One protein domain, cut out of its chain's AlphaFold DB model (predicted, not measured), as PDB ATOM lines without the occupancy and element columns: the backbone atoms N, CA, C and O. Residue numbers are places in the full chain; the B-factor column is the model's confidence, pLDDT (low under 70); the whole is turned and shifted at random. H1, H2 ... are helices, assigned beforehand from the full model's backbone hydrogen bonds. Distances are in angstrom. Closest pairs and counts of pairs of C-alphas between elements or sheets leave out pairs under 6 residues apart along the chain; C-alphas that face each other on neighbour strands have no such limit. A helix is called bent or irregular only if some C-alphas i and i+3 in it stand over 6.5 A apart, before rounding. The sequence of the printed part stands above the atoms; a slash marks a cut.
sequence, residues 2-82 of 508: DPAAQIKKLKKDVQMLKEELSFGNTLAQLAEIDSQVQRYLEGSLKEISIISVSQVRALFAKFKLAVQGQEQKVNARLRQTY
ATOM      1  N   ASP A   2     -54.656   8.951 113.700       82.44
ATOM      2  CA  ASP A   2     -54.281  10.071 112.825       82.44
ATOM      3  C   ASP A   2     -53.830   9.544 111.442       82.44
ATOM      4  O   ASP A   2     -52.835   8.808 111.373       82.44
ATOM      5  N   PRO A   3     -54.515   9.906 110.337       79.00
ATOM      6  CA  PRO A   3     -54.104   9.498 108.998       79.00
ATOM      7  C   PRO A   3     -52.747  10.095 108.585       79.00
ATOM      8  O   PRO A   3     -52.010   9.448 107.840       79.00
ATOM      9  N   ALA A   4     -52.363  11.278 109.080       78.50
ATOM     10  CA  ALA A   4     -51.084  11.898 108.731       78.50
ATOM     11  C   ALA A   4     -49.897  11.111 109.318       78.50
ATOM     12  O   ALA A   4     -48.944  10.799 108.596       78.50
ATOM     13  N   ALA A   5     -49.975  10.704 110.588       79.25
ATOM     14  CA  ALA A   5     -49.022   9.791 111.215       79.25
ATOM     15  C   ALA A   5     -48.946   8.438 110.488       79.25
ATOM     16  O   ALA A   5     -47.843   7.931 110.262       79.25
ATOM     17  N   GLN A   6     -50.082   7.872 110.065       88.38
ATOM     18  CA  GLN A   6     -50.107   6.594 109.347       88.38
ATOM     19  C   GLN A   6     -49.447   6.693 107.961       88.38
ATOM     20  O   GLN A   6     -48.610   5.853 107.624       88.38
ATOM     21  N   ILE A   7     -49.717   7.756 107.194       86.38
ATOM     22  CA  ILE A   7     -49.032   8.040 105.920       86.38
ATOM     23  C   ILE A   7     -47.528   8.266 106.145       86.38
ATOM     24  O   ILE A   7     -46.702   7.780 105.370       86.38
ATOM     25  N   LYS A   8     -47.142   8.967 107.220       87.62
ATOM     26  CA  LYS A   8     -45.733   9.208 107.580       87.62
ATOM     27  C   LYS A   8     -45.001   7.923 107.984       87.62
ATOM     28  O   LYS A   8     -43.805   7.820 107.715       87.62
ATOM     29  N   LYS A   9     -45.697   6.945 108.578       90.31
ATOM     30  CA  LYS A   9     -45.168   5.596 108.823       90.31
ATOM     31  C   LYS A   9     -44.995   4.833 107.506       90.31
ATOM     32  O   LYS A   9     -43.874   4.474 107.171       90.31
ATOM     33  N   LEU A  10     -46.058   4.700 106.709       88.62
ATOM     34  CA  LEU A  10     -46.028   3.972 105.431       88.62
ATOM     35  C   LEU A  10     -44.948   4.503 104.470       88.62
ATOM     36  O   LEU A  10     -44.271   3.716 103.817       88.62
ATOM     37  N   LYS A  11     -44.711   5.823 104.429       85.62
ATOM     38  CA  LYS A  11     -43.610   6.416 103.646       85.62
ATOM     39  C   LYS A  11     -42.211   5.988 104.119       85.62
ATOM     40  O   LYS A  11     -41.321   5.884 103.281       85.62
ATOM     41  N   LYS A  12     -42.002   5.742 105.418       88.31
ATOM     42  CA  LYS A  12     -40.737   5.190 105.939       88.31
ATOM     43  C   LYS A  12     -40.601   3.706 105.618       88.31
ATOM     44  O   LYS A  12     -39.542   3.290 105.164       88.31
ATOM     45  N   ASP A  13     -41.674   2.944 105.811       85.94
ATOM     46  CA  ASP A  13     -41.685   1.499 105.575       85.94
ATOM     47  C   ASP A  13     -41.403   1.197 104.085       85.94
ATOM     48  O   ASP A  13     -40.535   0.388 103.765       85.94
ATOM     49  N   VAL A  14     -42.022   1.948 103.162       87.31
ATOM     50  CA  VAL A  14     -41.736   1.887 101.713       87.31
ATOM     51  C   VAL A  14     -40.299   2.306 101.376       87.31
ATOM     52  O   VAL A  14     -39.700   1.728 100.469       87.31
ATOM     53  N   GLN A  15     -39.721   3.284 102.082       85.81
ATOM     54  CA  GLN A  15     -38.335   3.703 101.849       85.81
ATOM     55  C   GLN A  15     -37.333   2.626 102.297       85.81
ATOM     56  O   GLN A  15     -36.430   2.311 101.524       85.81
ATOM     57  N   MET A  16     -37.525   2.003 103.469       81.56
ATOM     58  CA  MET A  16     -36.688   0.873 103.911       81.56
ATOM     59  C   MET A  16     -36.785  -0.305 102.939       81.56
ATOM     60  O   MET A  16     -35.760  -0.775 102.457       81.56
ATOM     61  N   LEU A  17     -37.999  -0.720 102.558       82.56
ATOM     62  CA  LEU A  17     -38.195  -1.817 101.601       82.56
ATOM     63  C   LEU A  17     -37.535  -1.527 100.243       82.56
ATOM     64  O   LEU A  17     -36.989  -2.426  99.606       82.56
ATOM     65  N   LYS A  18     -37.532  -0.266  99.793       79.06
ATOM     66  CA  LYS A  18     -36.839   0.156  98.566       79.06
ATOM     67  C   LYS A  18     -35.313   0.073  98.695       79.06
ATOM     68  O   LYS A  18     -34.645  -0.308  97.733       79.06
ATOM     69  N   GLU A  19     -34.763   0.411  99.858       75.75
ATOM     70  CA  GLU A  19     -33.332   0.290 100.157       75.75
ATOM     71  C   GLU A  19     -32.912  -1.189 100.247       75.75
ATOM     72  O   GLU A  19     -31.980  -1.597  99.548       75.75
ATOM     73  N   GLU A  20     -33.661  -2.021 100.977       71.25
ATOM     74  CA  GLU A  20     -33.456  -3.475 101.077       71.25
ATOM     75  C   GLU A  20     -33.528  -4.171  99.709       71.25
ATOM     76  O   GLU A  20     -32.628  -4.936  99.353       71.25
ATOM     77  N   LEU A  21     -34.539  -3.857  98.889       67.88
ATOM     78  CA  LEU A  21     -34.660  -4.392  97.528       67.88
ATOM     79  C   LEU A  21     -33.512  -3.935  96.616       67.88
ATOM     80  O   LEU A  21     -33.065  -4.708  95.768       67.88
ATOM     81  N   SER A  22     -32.992  -2.712  96.786       71.62
ATOM     82  CA  SER A  22     -31.823  -2.246  96.024       71.62
ATOM     83  C   SER A  22     -30.552  -3.031  96.384       71.62
ATOM     84  O   SER A  22     -29.786  -3.429  95.499       71.62
ATOM     85  N   PHE A  23     -30.365  -3.336  97.672       64.38
ATOM     86  CA  PHE A  23     -29.256  -4.145  98.169       64.38
ATOM     87  C   PHE A  23     -29.373  -5.607  97.710       64.38
ATOM     88  O   PHE A  23     -28.438  -6.149  97.123       64.38
ATOM     89  N   GLY A  24     -30.548  -6.224  97.866       60.34
ATOM     90  CA  GLY A  24     -30.807  -7.592  97.405       60.34
ATOM     91  C   GLY A  24     -30.600  -7.767  95.896       60.34
ATOM     92  O   GLY A  24     -29.930  -8.707  95.469       60.34
ATOM     93  N   ASN A  25     -31.090  -6.826  95.082       65.75
ATOM     94  CA  ASN A  25     -30.916  -6.850  93.627       65.75
ATOM     95  C   ASN A  25     -29.434  -6.723  93.222       65.75
ATOM     96  O   ASN A  25     -28.961  -7.463  92.361       65.75
ATOM     97  N   THR A  26     -28.663  -5.840  93.870       64.31
ATOM     98  CA  THR A  26     -27.222  -5.713  93.573       64.31
ATOM     99  C   THR A  26     -26.411  -6.943  93.986       64.31
ATOM    100  O   THR A  26     -25.516  -7.344  93.240       64.31
ATOM    101  N   LEU A  27     -26.744  -7.601  95.103       63.25
ATOM    102  CA  LEU A  27     -26.115  -8.869  95.492       63.25
ATOM    103  C   LEU A  27     -26.468 -10.018  94.537       63.25
ATOM    104  O   LEU A  27     -25.575 -10.754  94.118       63.25
ATOM    105  N   ALA A  28     -27.739 -10.146  94.142       68.50
ATOM    106  CA  ALA A  28     -28.180 -11.170  93.192       68.50
ATOM    107  C   ALA A  28     -27.494 -11.019  91.822       68.50
ATOM    108  O   ALA A  28     -27.004 -11.998  91.258       68.50
ATOM    109  N   GLN A  29     -27.374  -9.783  91.319       71.50
ATOM    110  CA  GLN A  29     -26.637  -9.497  90.084       71.50
ATOM    111  C   GLN A  29     -25.148  -9.856  90.198       71.50
ATOM    112  O   GLN A  29     -24.589 -10.407  89.255       71.50
ATOM    113  N   LEU A  30     -24.500  -9.592  91.339       73.19
ATOM    114  CA  LEU A  30     -23.096  -9.965  91.555       73.19
ATOM    115  C   LEU A  30     -22.887 -11.488  91.577       73.19
ATOM    116  O   LEU A  30     -21.905 -11.961  91.009       73.19
ATOM    117  N   ALA A  31     -23.809 -12.252  92.168       76.25
ATOM    118  CA  ALA A  31     -23.738 -13.714  92.192       76.25
ATOM    119  C   ALA A  31     -23.917 -14.342  90.795       76.25
ATOM    120  O   ALA A  31     -23.180 -15.259  90.431       76.25
ATOM    121  N   GLU A  32     -24.837 -13.825  89.971       80.75
ATOM    122  CA  GLU A  32     -24.983 -14.303  88.588       80.75
ATOM    123  C   GLU A  32     -23.795 -13.879  87.704       80.75
ATOM    124  O   GLU A  32     -23.340 -14.658  86.867       80.75
ATOM    125  N   ILE A  33     -23.210 -12.697  87.932       80.69
ATOM    126  CA  ILE A  33     -21.958 -12.280  87.276       80.69
ATOM    127  C   ILE A  33     -20.813 -13.249  87.608       80.69
ATOM    128  O   ILE A  33     -20.073 -13.638  86.704       80.69
ATOM    129  N   ASP A  34     -20.686 -13.692  88.862       79.69
ATOM    130  CA  ASP A  34     -19.684 -14.690  89.265       79.69
ATOM    131  C   ASP A  34     -19.904 -16.034  88.561       79.69
ATOM    132  O   ASP A  34     -18.975 -16.592  87.971       79.69
ATOM    133  N   SER A  35     -21.152 -16.505  88.542       82.50
ATOM    134  CA  SER A  35     -21.587 -17.714  87.832       82.50
ATOM    135  C   SER A  35     -21.280 -17.661  86.326       82.50
ATOM    136  O   SER A  35     -20.856 -18.658  85.737       82.50
ATOM    137  N   GLN A  36     -21.460 -16.505  85.680       82.81
ATOM    138  CA  GLN A  36     -21.139 -16.304  84.261       82.81
ATOM    139  C   GLN A  36     -19.628 -16.265  84.004       82.81
ATOM    140  O   GLN A  36     -19.155 -16.886  83.050       82.81
ATOM    141  N   VAL A  37     -18.854 -15.586  84.858       81.62
ATOM    142  CA  VAL A  37     -17.382 -15.538  84.760       81.62
ATOM    143  C   VAL A  37     -16.780 -16.927  84.941       81.62
ATOM    144  O   VAL A  37     -15.927 -17.317  84.145       81.62
ATOM    145  N   GLN A  38     -17.241 -17.694  85.932       82.12
ATOM    146  CA  GLN A  38     -16.744 -19.046  86.171       82.12
ATOM    147  C   GLN A  38     -17.058 -19.978  84.990       82.12
ATOM    148  O   GLN A  38     -16.128 -20.542  84.412       82.12
ATOM    149  N   ARG A  39     -18.321 -20.045  84.537       82.56
ATOM    150  CA  ARG A  39     -18.711 -20.860  83.367       82.56
ATOM    151  C   ARG A  39     -17.966 -20.464  82.084       82.56
ATOM    152  O   ARG A  39     -17.726 -21.317  81.233       82.56
ATOM    153  N   TYR A  40     -17.583 -19.194  81.929       82.81
ATOM    154  CA  TYR A  40     -16.776 -18.725  80.795       82.81
ATOM    155  C   TYR A  40     -15.297 -19.131  80.912       82.81
ATOM    156  O   TYR A  40     -14.694 -19.546  79.924       82.81
ATOM    157  N   LEU A  41     -14.708 -19.062  82.112       82.12
ATOM    158  CA  LEU A  41     -13.332 -19.513  82.373       82.12
ATOM    159  C   LEU A  41     -13.173 -21.036  82.244       82.12
ATOM    160  O   LEU A  41     -12.127 -21.505  81.804       82.12
ATOM    161  N   GLU A  42     -14.217 -21.793  82.580       80.62
ATOM    162  CA  GLU A  42     -14.306 -23.248  82.389       80.62
ATOM    163  C   GLU A  42     -14.557 -23.648  80.920       80.62
ATOM    164  O   GLU A  42     -14.483 -24.824  80.576       80.62
ATOM    165  N   GLY A  43     -14.845 -22.687  80.031       77.06
ATOM    166  CA  GLY A  43     -15.141 -22.919  78.611       77.06
ATOM    167  C   GLY A  43     -16.578 -23.374  78.314       77.06
ATOM    168  O   GLY A  43     -16.987 -23.370  77.151       77.06
ATOM    169  N   SER A  44     -17.361 -23.694  79.348       82.75
ATOM    170  CA  SER A  44     -18.782 -24.066  79.285       82.75
ATOM    171  C   SER A  44     -19.673 -22.972  78.674       82.75
ATOM    172  O   SER A  44     -20.713 -23.271  78.092       82.75
ATOM    173  N   LEU A  45     -19.266 -21.702  78.779       81.94
ATOM    174  CA  LEU A  45     -19.958 -20.542  78.216       81.94
ATOM    175  C   LEU A  45     -19.057 -19.818  77.200       81.94
ATOM    176  O   LEU A  45     -17.993 -19.314  77.548       81.94
ATOM    177  N   LYS A  46     -19.486 -19.731  75.934       74.12
ATOM    178  CA  LYS A  46     -18.677 -19.153  74.834       74.12
ATOM    179  C   LYS A  46     -18.659 -17.616  74.798       74.12
ATOM    180  O   LYS A  46     -17.758 -17.030  74.188       74.12
ATOM    181  N   GLU A  47     -19.652 -16.974  75.412       76.25
ATOM    182  CA  GLU A  47     -19.901 -15.529  75.365       76.25
ATOM    183  C   GLU A  47     -20.730 -15.087  76.585       76.25
ATOM    184  O   GLU A  47     -21.625 -15.812  77.012       76.25
ATOM    185  N   ILE A  48     -20.431 -13.911  77.148       83.38
ATOM    186  CA  ILE A  48     -21.178 -13.306  78.265       83.38
ATOM    187  C   ILE A  48     -21.964 -12.111  77.718       83.38
ATOM    188  O   ILE A  48     -21.372 -11.196  77.144       83.38
ATOM    189  N   SER A  49     -23.283 -12.096  77.915       73.62
ATOM    190  CA  SER A  49     -24.147 -10.986  77.506       73.62
ATOM    191  C   SER A  49     -23.977  -9.779  78.435       73.62
ATOM    192  O   SER A  49     -24.206  -9.850  79.643       73.62
ATOM    193  N   ILE A  50     -23.574  -8.644  77.859       79.12
ATOM    194  CA  ILE A  50     -23.386  -7.382  78.583       79.12
ATOM    195  C   ILE A  50     -24.647  -6.525  78.431       79.12
ATOM    196  O   ILE A  50     -24.994  -6.110  77.329       79.12
ATOM    197  N   ILE A  51     -25.297  -6.239  79.557       76.44
ATOM    198  CA  ILE A  51     -26.546  -5.477  79.671       76.44
ATOM    199  C   ILE A  51     -26.279  -4.061  80.218       76.44
ATOM    200  O   ILE A  51     -26.996  -3.121  79.886       76.44
ATOM    201  N   SER A  52     -25.238  -3.873  81.042       74.75
ATOM    202  CA  SER A  52     -24.946  -2.588  81.700       74.75
ATOM    203  C   SER A  52     -23.450  -2.313  81.894       74.75
ATOM    204  O   SER A  52     -22.654  -3.215  82.147       74.75
ATOM    205  N   VAL A  53     -23.069  -1.031  81.896       66.94
ATOM    206  CA  VAL A  53     -21.718  -0.558  82.256       66.94
ATOM    207  C   VAL A  53     -21.342  -0.926  83.703       66.94
ATOM    208  O   VAL A  53     -20.164  -1.144  83.994       66.94
ATOM    209  N   SER A  54     -22.316  -1.062  84.615       71.69
ATOM    210  CA  SER A  54     -22.066  -1.583  85.971       71.69
ATOM    211  C   SER A  54     -21.632  -3.054  85.942       71.69
ATOM    212  O   SER A  54     -20.641  -3.411  86.582       71.69
ATOM    213  N   GLN A  55     -22.302  -3.877  85.128       75.94
ATOM    214  CA  GLN A  55     -21.951  -5.280  84.894       75.94
ATOM    215  C   GLN A  55     -20.544  -5.393  84.291       75.94
ATOM    216  O   GLN A  55     -19.759  -6.205  84.765       75.94
ATOM    217  N   VAL A  56     -20.166  -4.533  83.331       75.38
ATOM    218  CA  VAL A  56     -18.792  -4.491  82.782       75.38
ATOM    219  C   VAL A  56     -17.756  -4.276  83.888       75.38
ATOM    220  O   VAL A  56     -16.781  -5.022  83.970       75.38
ATOM    221  N   ARG A  57     -17.961  -3.291  84.773       76.94
ATOM    222  CA  ARG A  57     -17.027  -3.009  85.880       76.94
ATOM    223  C   ARG A  57     -16.901  -4.195  86.844       76.94
ATOM    224  O   ARG A  57     -15.787  -4.518  87.255       76.94
ATOM    225  N   ALA A  58     -18.010  -4.864  87.158       78.81
ATOM    226  CA  ALA A  58     -18.020  -6.066  87.992       78.81
ATOM    227  C   ALA A  58     -17.317  -7.259  87.310       78.81
ATOM    228  O   ALA A  58     -16.418  -7.850  87.906       78.81
ATOM    229  N   LEU A  59     -17.641  -7.551  86.044       80.81
ATOM    230  CA  LEU A  59     -16.992  -8.587  85.228       80.81
ATOM    231  C   LEU A  59     -15.467  -8.403  85.212       80.81
ATOM    232  O   LEU A  59     -14.729  -9.331  85.537       80.81
ATOM    233  N   PHE A  60     -14.980  -7.194  84.910       79.12
ATOM    234  CA  PHE A  60     -13.543  -6.896  84.907       79.12
ATOM    235  C   PHE A  60     -12.886  -7.077  86.284       79.12
ATOM    236  O   PHE A  60     -11.762  -7.576  86.354       79.12
ATOM    237  N   ALA A  61     -13.568  -6.726  87.380       81.25
ATOM    238  CA  ALA A  61     -13.054  -6.963  88.730       81.25
ATOM    239  C   ALA A  61     -12.911  -8.467  89.038       81.25
ATOM    240  O   ALA A  61     -11.891  -8.889  89.587       81.25
ATOM    241  N   LYS A  62     -13.885  -9.289  88.634       84.00
ATOM    242  CA  LYS A  62     -13.876 -10.743  88.857       84.00
ATOM    243  C   LYS A  62     -12.862 -11.467  87.965       84.00
ATOM    244  O   LYS A  62     -12.085 -12.270  88.476       84.00
ATOM    245  N   PHE A  63     -12.752 -11.101  86.684       82.69
ATOM    246  CA  PHE A  63     -11.673 -11.591  85.816       82.69
ATOM    247  C   PHE A  63     -10.281 -11.218  86.346       82.69
ATOM    248  O   PHE A  63      -9.372 -12.047  86.302       82.69
ATOM    249  N   LYS A  64     -10.101 -10.012  86.904       84.31
ATOM    250  CA  LYS A  64      -8.829  -9.603  87.524       84.31
ATOM    251  C   LYS A  64      -8.466 -10.482  88.727       84.31
ATOM    252  O   LYS A  64      -7.320 -10.913  88.821       84.31
ATOM    253  N   LEU A  65      -9.429 -10.789  89.600       82.94
ATOM    254  CA  LEU A  65      -9.224 -11.702  90.732       82.94
ATOM    255  C   LEU A  65      -8.884 -13.128  90.266       82.94
ATOM    256  O   LEU A  65      -7.959 -13.735  90.802       82.94
ATOM    257  N   ALA A  66      -9.563 -13.641  89.235       79.38
ATOM    258  CA  ALA A  66      -9.274 -14.961  88.669       79.38
ATOM    259  C   ALA A  66      -7.849 -15.053  88.085       79.38
ATOM    260  O   ALA A  66      -7.137 -16.025  88.340       79.38
ATOM    261  N   VAL A  67      -7.399 -14.018  87.362       78.62
ATOM    262  CA  VAL A  67      -6.018 -13.931  86.853       78.62
ATOM    263  C   VAL A  67      -5.006 -13.888  88.000       78.62
ATOM    264  O   VAL A  67      -4.033 -14.634  87.961       78.62
ATOM    265  N   GLN A  68      -5.251 -13.097  89.051       82.50
ATOM    266  CA  GLN A  68      -4.364 -13.027  90.221       82.50
ATOM    267  C   GLN A  68      -4.293 -14.357  90.990       82.50
ATOM    268  O   GLN A  68      -3.210 -14.769  91.403       82.50
ATOM    269  N   GLY A  69      -5.412 -15.074  91.140       85.19
ATOM    270  CA  GLY A  69      -5.424 -16.412  91.742       85.19
ATOM    271  C   GLY A  69      -4.637 -17.437  90.917       85.19
ATOM    272  O   GLY A  69      -3.876 -18.233  91.470       85.19
ATOM    273  N   GLN A  70      -4.746 -17.386  89.586       75.00
ATOM    274  CA  GLN A  70      -3.971 -18.249  88.693       75.00
ATOM    275  C   GLN A  70      -2.476 -17.881  88.689       75.00
ATOM    276  O   GLN A  70      -1.632 -18.774  88.708       75.00
ATOM    277  N   GLU A  71      -2.132 -16.592  88.739       77.38
ATOM    278  CA  GLU A  71      -0.756 -16.102  88.901       77.38
ATOM    279  C   GLU A  71      -0.137 -16.598  90.218       77.38
ATOM    280  O   GLU A  71       0.992 -17.092  90.224       77.38
ATOM    281  N   GLN A  72      -0.878 -16.543  91.330       83.88
ATOM    282  CA  GLN A  72      -0.444 -17.103  92.614       83.88
ATOM    283  C   GLN A  72      -0.259 -18.625  92.540       83.88
ATOM    284  O   GLN A  72       0.744 -19.140  93.028       83.88
ATOM    285  N   LYS A  73      -1.170 -19.349  91.876       83.50
ATOM    286  CA  LYS A  73      -1.090 -20.808  91.682       83.50
ATOM    287  C   LYS A  73       0.107 -21.225  90.817       83.50
ATOM    288  O   LYS A  73       0.749 -22.233  91.110       83.50
ATOM    289  N   VAL A  74       0.441 -20.444  89.788       76.75
ATOM    290  CA  VAL A  74       1.646 -20.640  88.964       76.75
ATOM    291  C   VAL A  74       2.909 -20.306  89.761       76.75
ATOM    292  O   VAL A  74       3.832 -21.112  89.773       76.75
ATOM    293  N   ASN A  75       2.941 -19.192  90.498       75.25
ATOM    294  CA  ASN A  75       4.072 -18.840  91.363       75.25
ATOM    295  C   ASN A  75       4.306 -19.866  92.487       75.25
ATOM    296  O   ASN A  75       5.454 -20.171  92.800       75.25
ATOM    297  N   ALA A  76       3.248 -20.432  93.074       82.06
ATOM    298  CA  ALA A  76       3.354 -21.499  94.067       82.06
ATOM    299  C   ALA A  76       3.960 -22.776  93.461       82.06
ATOM    300  O   ALA A  76       4.895 -23.333  94.034       82.06
ATOM    301  N   ARG A  77       3.502 -23.185  92.268       82.56
ATOM    302  CA  ARG A  77       4.085 -24.313  91.522       82.56
ATOM    303  C   ARG A  77       5.546 -24.072  91.147       82.56
ATOM    304  O   ARG A  77       6.365 -24.954  91.361       82.56
ATOM    305  N   LEU A  78       5.885 -22.876  90.656       76.88
ATOM    306  CA  LEU A  78       7.266 -22.499  90.337       76.88
ATOM    307  C   LEU A  78       8.160 -22.566  91.580       76.88
ATOM    308  O   LEU A  78       9.236 -23.154  91.521       76.88
ATOM    309  N   ARG A  79       7.697 -22.044  92.724       79.81
ATOM    310  CA  ARG A  79       8.405 -22.165  94.007       79.81
ATOM    311  C   ARG A  79       8.593 -23.623  94.419       79.81
ATOM    312  O   ARG A  79       9.692 -23.968  94.830       79.81
ATOM    313  N   GLN A  80       7.582 -24.477  94.269       78.81
ATOM    314  CA  GLN A  80       7.721 -25.913  94.534       78.81
ATOM    315  C   GLN A  80       8.787 -26.546  93.625       78.81
ATOM    316  O   GLN A  80       9.711 -27.165  94.133       78.81
ATOM    317  N   THR A  81       8.744 -26.314  92.308       74.56
ATOM    318  CA  THR A  81       9.744 -26.871  91.377       74.56
ATOM    319  C   THR A  81      11.160 -26.329  91.586       74.56
ATOM    320  O   THR A  81      12.114 -27.054  91.340       74.56
ATOM    321  N   TYR A  82      11.320 -25.085  92.056       62.91
ATOM    322  CA  TYR A  82      12.643 -24.508  92.334       62.91
ATOM    323  C   TYR A  82      13.225 -24.935  93.688       62.91
ATOM    324  O   TYR A  82      14.440 -25.032  93.804       62.91
TER     325      TYR A  82
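AT A GLANCE: This is residues 2 to 82 of the 508 residues of an uncharacterized protein of Dissostichus mawsoni (UniProt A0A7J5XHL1). Two long helices, H1 and H2, overlap only in part and cross where the last third of H1 meets the first part of H2, like two staggered sticks that run the same way. A long link folds back along the overlap from the end of H1 to the start of H2, and the free arms, residues 2 to 28 and residues 67 to 82, stick out at opposite ends and make most of the length. The printed part has 81 residues with two named helices, H1 then H2, and no named strand; the class is all helix. The whole is extended, with a radius of gyration of the C-alphas of 21.3 A and spans of 78 by 29 by 18 A.

HOW THE PARTS SIT: H1, residues 3 to 41, touches H2, residues 53 to 82, with residues 30 to 37 alone, and H2 touches H1 with residues 55 to 63 alone. Their closest C-alphas are those of Ile 33 and Leu 59, 6.5 A apart. The two helices run the same way at a steep tilt of 43 degrees, and their centres are 29.6 A apart. Residues 2 to 28, of which 3 to 28 belong to H1, stand free, and so do residues 67 to 82 of H2. In H2 every O i to N i+4 pair is within hydrogen-bond range; in H1 34 of 35 are.

IN THESE COORDINATES: H1 begins at C-alpha 3, at (-54.104, 9.498, 108.998), and ends at C-alpha 41, at (-13.332, -19.513, 82.373), a length of 56.7 A. H2 begins at C-alpha 53, at (-21.718, -0.558, 82.256), and ends at C-alpha 82, at (12.643, -24.508, 92.334), 43.1 A away. Neither helix is bent.

THE WHOLE: The two C-alphas farthest apart are those of Asp 2 and Tyr 82, at 78.1 A. The printed part has no cut, and H1 and H2 are joined by a long link of 11 residues. The mean pLDDT of the printed part is 78.6; residues 21, 23 to 28, 53 and 82 are under 70.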